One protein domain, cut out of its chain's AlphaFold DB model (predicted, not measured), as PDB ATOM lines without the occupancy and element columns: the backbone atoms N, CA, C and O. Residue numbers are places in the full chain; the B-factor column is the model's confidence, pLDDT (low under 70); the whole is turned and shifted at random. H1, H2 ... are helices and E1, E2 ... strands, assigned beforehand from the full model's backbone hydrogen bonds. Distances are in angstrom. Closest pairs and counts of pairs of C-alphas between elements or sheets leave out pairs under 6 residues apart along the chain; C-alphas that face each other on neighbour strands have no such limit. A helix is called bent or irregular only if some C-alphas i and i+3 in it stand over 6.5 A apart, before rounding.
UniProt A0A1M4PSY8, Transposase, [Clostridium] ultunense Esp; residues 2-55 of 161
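AT A GLANCE: This is residues 2 to 55 of the 161 residues of the protein "Transposase" of [Clostridium] ultunense Esp (UniProt A0A1M4PSY8). A twisted hairpin of two strands, E1 and E2, stands crosswise at one end, and a single helix, H1, runs away from it along the longest axis. The unnamed residues 2 to 8 lie on the same side of the hairpin as H1 and run toward it, and residues 9 to 17 loop round to its first strand. The printed part has 54 residues, with two named strands and one named helix in the order E1, E2, H1. The sheet's order is E1 - E2, antiparallel, and the class is mixed, helices and strands, with under half of the residues in named elements. The whole is only just compact, close to loose, with a radius of gyration of the C-alphas of 11.7 A and spans of 32 by 25 by 15 A.

IN THESE COORDINATES: The printed part begins with residues 2 to 17, 16 residues with no named element, and C-alpha 2 is at (271.272, 222.427, 312.786). E1 is residues 18 to 23, 14.2 A from first to last C-alpha, with C-alpha 18 at (250.299, 222.320, 304.618). E2 is residues 29 to 33 and measures 13.1 A. H1 is residues 43 to 54 and measures 17.5 A, with C-alpha 54 at (275.189, 214.466, 304.325). H1 is irregular, but only just: C-alphas 50 and 53 are 6.7 A apart.

HOW THE PARTS SIT: E1 and E2 form a hairpin of antiparallel neighbour strands, with 143 degrees between their N-to-C directions. C-alphas 20 and 31 face each other at 4.8 A, and so do C-alphas 18 and 33, also at 4.8 A. Within hydrogen-bond range are N 21 and O 30, at 2.8 A, and N 19 and O 32, at 3.0 A. Residues 31 to 32 of E2 also pair with residues 39 to 40, antiparallel. E2 and H1 have 2 pairs of C-alphas within 8 A, and their closest C-alphas are those of Lys 30 and Phe 43, 7.9 A apart. E1 and H1 are apart. In the backbone of H1, 6 of 8 O i to N i+4 pairs are within hydrogen-bond range.

THE WHOLE: The two C-alphas farthest apart are those of Asn 37 and Leu 55, at 32.7 A, while those of Gln 2 and Leu 55, the first and last printed, are 10.6 A apart. The printed part has no cut. The link from E1 to E2, 5 residues, is tight, and the link from E2 to H1, 9 residues, is short. The mean pLDDT of the printed part is 89.5, and residues 2 to 5 are under 70.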
ATOM      1  N   GLN A   2     272.287 223.287 313.404       46.88
ATOM      2  CA  GLN A   2     271.272 222.427 312.786       46.88
ATOM      3  C   GLN A   2     270.605 223.206 311.644       46.88
ATOM      4  O   GLN A   2     270.000 224.258 311.866       46.88
ATOM      5  N   LYS A   3     270.752 222.733 310.401       53.38
ATOM      6  CA  LYS A   3     269.983 223.267 309.273       53.38
ATOM      7  C   LYS A   3     268.524 222.886 309.507       53.38
ATOM      8  O   LYS A   3     268.160 221.729 309.343       53.38
ATOM      9  N   ILE A   4     267.688 223.854 309.878       59.81
ATOM     10  CA  ILE A   4     266.239 223.643 309.906       59.81
ATOM     11  C   ILE A   4     265.796 223.411 308.465       59.81
ATOM     12  O   ILE A   4     265.828 224.320 307.629       59.81
ATOM     13  N   VAL A   5     265.401 222.181 308.161       68.00
ATOM     14  CA  VAL A   5     264.927 221.835 306.829       68.00
ATOM     15  C   VAL A   5     263.482 222.288 306.686       68.00
ATOM     16  O   VAL A   5     262.562 221.726 307.273       68.00
ATOM     17  N   SER A   6     263.276 223.357 305.916       75.12
ATOM     18  CA  SER A   6     261.939 223.896 305.664       75.12
ATOM     19  C   SER A   6     261.171 222.993 304.695       75.12
ATOM     20  O   SER A   6     261.623 222.805 303.562       75.12
ATOM     21  N   VAL A   7     259.991 222.512 305.094       84.31
ATOM     22  CA  VAL A   7     259.061 221.788 304.210       84.31
ATOM     23  C   VAL A   7     258.666 222.681 303.029       84.31
ATOM     24  O   VAL A   7     258.300 223.840 303.230       84.31
ATOM     25  N   LYS A   8     258.720 222.156 301.797       91.50
ATOM     26  CA  LYS A   8     258.279 222.878 300.593       91.50
ATOM     27  C   LYS A   8     257.354 222.029 299.734       91.50
ATOM     28  O   LYS A   8     257.553 220.826 299.594       91.50
ATOM     29  N   CYS A   9     256.360 222.666 299.118       93.75
ATOM     30  CA  CYS A   9     255.508 222.012 298.135       93.75
ATOM     31  C   CYS A   9     256.336 221.689 296.883       93.75
ATOM     32  O   CYS A   9     256.852 222.628 296.273       93.75
ATOM     33  N   PRO A  10     256.389 220.430 296.421       93.38
ATOM     34  CA  PRO A  10     257.155 220.074 295.227       93.38
ATOM     35  C   PRO A  10     256.588 220.690 293.936       93.38
ATOM     36  O   PRO A  10     257.309 220.822 292.957       93.38
ATOM     37  N   LYS A  11     255.311 221.110 293.927       95.38
ATOM     38  CA  LYS A  11     254.667 221.709 292.745       95.38
ATOM     39  C   LYS A  11     254.829 223.227 292.652       95.38
ATOM     40  O   LYS A  11     255.092 223.742 291.574       95.38
ATOM     41  N   CYS A  12     254.603 223.960 293.745       95.69
ATOM     42  CA  CYS A  12     254.583 225.433 293.723       95.69
ATOM     43  C   CYS A  12     255.629 226.087 294.633       95.69
ATOM     44  O   CYS A  12     255.592 227.300 294.823       95.69
ATOM     45  N   ASN A  13     256.519 225.295 295.239       93.56
ATOM     46  CA  ASN A  13     257.566 225.748 296.157       93.56
ATOM     47  C   ASN A  13     257.051 226.544 297.376       93.56
ATOM     48  O   ASN A  13     257.826 227.213 298.062       93.56
ATOM     49  N   ASN A  14     255.741 226.474 297.661       93.00
ATOM     50  CA  ASN A  14     255.168 227.057 298.869       93.00
ATOM     51  C   ASN A  14     255.861 226.475 300.103       93.00
ATOM     52  O   ASN A  14     256.147 225.285 300.092       93.00
ATOM     53  N   LYS A  15     256.084 227.267 301.153       93.00
ATOM     54  CA  LYS A  15     256.765 226.825 302.387       93.00
ATOM     55  C   LYS A  15     255.847 226.756 303.609       93.00
ATOM     56  O   LYS A  15     256.286 226.398 304.694       93.00
ATOM     57  N   ASP A  16     254.587 227.130 303.435       90.75
ATOM     58  CA  ASP A  16     253.594 227.244 304.499       90.75
ATOM     59  C   ASP A  16     252.306 226.476 304.142       90.75
ATOM     60  O   ASP A  16     252.219 225.817 303.104       90.75
ATOM     61  N   SER A  17     251.278 226.567 304.987       93.06
ATOM     62  CA  SER A  17     249.908 226.143 304.646       93.06
ATOM     63  C   SER A  17     249.793 224.695 304.135       93.06
ATOM     64  O   SER A  17     249.171 224.426 303.097       93.06
ATOM     65  N   PHE A  18     250.399 223.759 304.868       94.31
ATOM     66  CA  PHE A  18     250.299 222.320 304.618       94.31
ATOM     67  C   PHE A  18     249.342 221.654 305.597       94.31
ATOM     68  O   PHE A  18     249.371 221.934 306.790       94.31
ATOM     69  N   TYR A  19     248.521 220.738 305.091       94.81
ATOM     70  CA  TYR A  19     247.561 219.986 305.896       94.81
ATOM     71  C   TYR A  19     247.828 218.495 305.738       94.81
ATOM     72  O   TYR A  19     248.098 218.032 304.630       94.81
ATOM     73  N   ARG A  20     247.713 217.731 306.828       94.62
ATOM     74  CA  ARG A  20     247.671 216.266 306.755       94.62
ATOM     75  C   ARG A  20     246.419 215.855 305.974       94.62
ATOM     76  O   ARG A  20     245.325 216.313 306.285       94.62
ATOM     77  N   TYR A  21     246.585 215.016 304.957       95.56
ATOM     78  CA  TYR A  21     245.532 214.641 304.007       95.56
ATOM     79  C   TYR A  21     245.487 213.120 303.800       95.56
ATOM     80  O   TYR A  21     245.651 212.600 302.696       95.56
ATOM     81  N   GLY A  22     245.311 212.390 304.903       95.50
ATOM     82  CA  GLY A  22     245.313 210.927 304.906       95.50
ATOM     83  C   GLY A  22     246.691 210.325 304.621       95.50
ATOM     84  O   GLY A  22     247.721 210.966 304.835       95.50
ATOM     85  N   LYS A  23     246.707 209.076 304.159       95.69
ATOM     86  CA  LYS A  23     247.916 208.342 303.772       95.69
ATOM     87  C   LYS A  23     247.852 207.948 302.292       95.69
ATOM     88  O   LYS A  23     246.777 207.999 301.686       95.69
ATOM     89  N   ASP A  24     248.989 207.658 301.674       94.38
ATOM     90  CA  ASP A  24     249.015 206.998 300.364       94.38
ATOM     91  C   ASP A  24     248.789 205.479 300.493       94.38
ATOM     92  O   ASP A  24     248.391 204.993 301.554       94.38
ATOM     93  N   ARG A  25     248.957 204.740 299.389       94.25
ATOM     94  CA  ARG A  25     248.715 203.288 299.348       94.25
ATOM     95  C   ARG A  25     249.742 202.499 300.164       94.25
ATOM     96  O   ARG A  25     249.395 201.440 300.670       94.25
ATOM     97  N   ASP A  26     250.936 203.054 300.330       94.00
ATOM     98  CA  ASP A  26     252.047 202.452 301.072       94.00
ATOM     99  C   ASP A  26     252.048 202.890 302.550       94.00
ATOM    100  O   ASP A  26     252.858 202.441 303.356       94.00
ATOM    101  N   GLY A  27     251.097 203.747 302.940       92.50
ATOM    102  CA  GLY A  27     250.884 204.174 304.319       92.50
ATOM    103  C   GLY A  27     251.646 205.438 304.720       92.50
ATOM    104  O   GLY A  27     251.547 205.856 305.881       92.50
ATOM    105  N   TYR A  28     252.347 206.096 303.794       94.19
ATOM    106  CA  TYR A  28     253.041 207.347 304.074       94.19
ATOM    107  C   TYR A  28     252.058 208.498 304.260       94.19
ATOM    108  O   TYR A  28     251.037 208.609 303.576       94.19
ATOM    109  N   GLN A  29     252.372 209.395 305.197       94.38
ATOM    110  CA  GLN A  29     251.563 210.582 305.453       94.38
ATOM    111  C   GLN A  29     251.545 211.484 304.215       94.38
ATOM    112  O   GLN A  29     252.576 212.000 303.781       94.38
ATOM    113  N   LYS A  30     250.346 211.722 303.686       95.44
ATOM    114  CA  LYS A  30     250.122 212.623 302.561       95.44
ATOM    115  C   LYS A  30     249.862 214.032 303.066       95.44
ATOM    116  O   LYS A  30     249.119 214.215 304.035       95.44
ATOM    117  N   TYR A  31     250.459 215.018 302.412       95.56
ATOM    118  CA  TYR A  31     250.280 216.432 302.722       95.56
ATOM    119  C   TYR A  31     249.602 217.143 301.557       95.56
ATOM    120  O   TYR A  31     249.966 216.929 300.406       95.56
ATOM    121  N   LEU A  32     248.626 218.000 301.855       96.44
ATOM    122  CA  LEU A  32     247.962 218.876 300.896       96.44
ATOM    123  C   LEU A  32     248.517 220.297 301.032       96.44
ATOM    124  O   LEU A  32     248.434 220.899 302.103       96.44
ATOM    125  N   CYS A  33     249.026 220.859 299.937       96.75
ATOM    126  CA  CYS A  33     249.365 222.276 299.860       96.75
ATOM    127  C   CYS A  33     248.111 223.111 299.580       96.75
ATOM    128  O   CYS A  33     247.510 222.974 298.514       96.75
ATOM    129  N   ARG A  34     247.739 224.030 300.479       96.44
ATOM    130  CA  ARG A  34     246.539 224.872 300.289       96.44
ATOM    131  C   ARG A  34     246.674 225.935 299.207       96.44
ATOM    132  O   ARG A  34     245.656 226.403 298.715       96.44
ATOM    133  N   LYS A  35     247.898 226.303 298.814       96.38
ATOM    134  CA  LYS A  35     248.105 227.299 297.749       96.38
ATOM    135  C   LYS A  35     247.839 226.743 296.349       96.38
ATOM    136  O   LYS A  35     247.355 227.477 295.502       96.38
ATOM    137  N   CYS A  36     248.156 225.472 296.089       96.62
ATOM    138  CA  CYS A  36     248.029 224.883 294.745       96.62
ATOM    139  C   CYS A  36     247.209 223.585 294.682       96.62
ATOM    140  O   CYS A  36     247.153 222.951 293.627       96.62
ATOM    141  N   ASN A  37     246.616 223.165 295.804       96.50
ATOM    142  CA  ASN A  37     245.853 221.922 295.972       96.50
ATOM    143  C   ASN A  37     246.609 220.633 295.601       96.50
ATOM    144  O   ASN A  37     246.004 219.577 295.430       96.50
ATOM    145  N   HIS A  38     247.938 220.692 295.491       96.50
ATOM    146  CA  HIS A  38     248.756 219.515 295.230       96.50
ATOM    147  C   HIS A  38     248.919 218.674 296.494       96.50
ATOM    148  O   HIS A  38     249.207 219.206 297.570       96.50
ATOM    149  N   GLN A  39     248.758 217.364 296.337       95.50
ATOM    150  CA  GLN A  39     249.004 216.380 297.378       95.50
ATOM    151  C   GLN A  39     250.345 215.702 297.126       95.50
ATOM    152  O   GLN A  39     250.624 215.326 295.990       95.50
ATOM    153  N   PHE A  40     251.148 215.524 298.169       94.38
ATOM    154  CA  PHE A  40     252.457 214.894 298.053       94.38
ATOM    155  C   PHE A  40     252.766 213.996 299.257       94.38
ATOM    156  O   PHE A  40     252.430 214.305 300.403       94.38
ATOM    157  N   ALA A  41     253.384 212.862 298.949       94.88
ATOM    158  CA  ALA A  41     253.947 211.838 299.821       94.88
ATOM    159  C   ALA A  41     255.040 211.120 298.996       94.88
ATOM    160  O   ALA A  41     254.943 211.153 297.766       94.88
ATOM    161  N   PRO A  42     256.070 210.507 299.602       93.81
ATOM    162  CA  PRO A  42     256.360 210.417 301.032       93.81
ATOM    163  C   PRO A  42     257.392 211.475 301.474       93.81
ATOM    164  O   PRO A  42     258.574 211.186 301.631       93.81
ATOM    165  N   PHE A  43     256.956 212.726 301.689       89.56
ATOM    166  CA  PHE A  43     257.853 213.889 301.845       89.56
ATOM    167  C   PHE A  43     259.006 213.680 302.840       89.56
ATOM    168  O   PHE A  43     260.161 213.870 302.477       89.56
ATOM    169  N   PHE A  44     258.704 213.271 304.075       86.19
ATOM    170  CA  PHE A  44     259.724 213.098 305.114       86.19
ATOM    171  C   PHE A  44     260.672 211.930 304.840       86.19
ATOM    172  O   PHE A  44     261.838 212.020 305.200       86.19
ATOM    173  N   ASN A  45     260.198 210.880 304.165       87.88
ATOM    174  CA  ASN A  45     261.044 209.762 303.755       87.88
ATOM    175  C   ASN A  45     262.026 210.186 302.656       87.88
ATOM    176  O   ASN A  45     263.206 209.863 302.704       87.88
ATOM    177  N   ASN A  46     261.560 210.957 301.673       89.31
ATOM    178  CA  ASN A  46     262.451 211.496 300.644       89.31
ATOM    179  C   ASN A  46     263.469 212.452 301.263       89.31
ATOM    180  O   ASN A  46     264.650 212.397 300.940       89.31
ATOM    181  N   LEU A  47     263.021 213.269 302.216       87.19
ATOM    182  CA  LEU A  47     263.904 214.170 302.927       87.19
ATOM    183  C   LEU A  47     264.968 213.422 303.737       87.19
ATOM    184  O   LEU A  47     266.129 213.812 303.701       87.19
ATOM    185  N   SER A  48     264.615 212.338 304.433       85.69
ATOM    186  CA  SER A  48     265.617 211.532 305.131       85.69
ATOM    187  C   SER A  48     266.625 210.917 304.161       85.69
ATOM    188  O   SER A  48     267.814 210.951 304.452       85.69
ATOM    189  N   LEU A  49     266.189 210.427 302.995       87.44
ATOM    190  CA  LEU A  49     267.091 209.876 301.973       87.44
ATOM    191  C   LEU A  49     268.074 210.918 301.417       87.44
ATOM    192  O   LEU A  49     269.211 210.577 301.110       87.44
ATOM    193  N   GLU A  50     267.655 212.179 301.302       88.06
ATOM    194  CA  GLU A  50     268.526 213.283 300.879       88.06
ATOM    195  C   GLU A  50     269.493 213.727 301.985       88.06
ATOM    196  O   GLU A  50     270.634 214.085 301.700       88.06
ATOM    197  N   LEU A  51     269.045 213.721 303.244       85.94
ATOM    198  CA  LEU A  51     269.833 214.214 304.373       85.94
ATOM    199  C   LEU A  51     270.843 213.193 304.890       85.94
ATOM    200  O   LEU A  51     271.965 213.588 305.182       85.94
ATOM    201  N   ILE A  52     270.471 211.913 304.994       86.44
ATOM    202  CA  ILE A  52     271.302 210.857 305.602       86.44
ATOM    203  C   ILE A  52     272.735 210.833 305.040       86.44
ATOM    204  O   ILE A  52     273.660 210.841 305.846       86.44
ATOM    205  N   PRO A  53     272.973 210.890 303.713       86.81
ATOM    206  CA  PRO A  53     274.334 210.879 303.165       86.81
ATOM    207  C   PRO A  53     275.172 212.121 303.503       86.81
ATOM    208  O   PRO A  53     276.376 212.127 303.273       86.81
ATOM    209  N   MET A  54     274.538 213.200 303.973       86.88
ATOM    210  CA  MET A  54     275.189 214.466 304.325       86.88
ATOM    211  C   MET A  54     275.426 214.619 305.831       86.88
ATOM    212  O   MET A  54     275.977 215.642 306.247       86.88
ATOM    213  N   LEU A  55     274.946 213.676 306.642       87.75
ATOM    214  CA  LEU A  55     275.084 213.711 308.091       87.75
ATOM    215  C   LEU A  55     276.374 213.019 308.519       87.75
ATOM    216  O   LEU A  55     276.807 212.044 307.909       87.75
TER     217      LEU A  55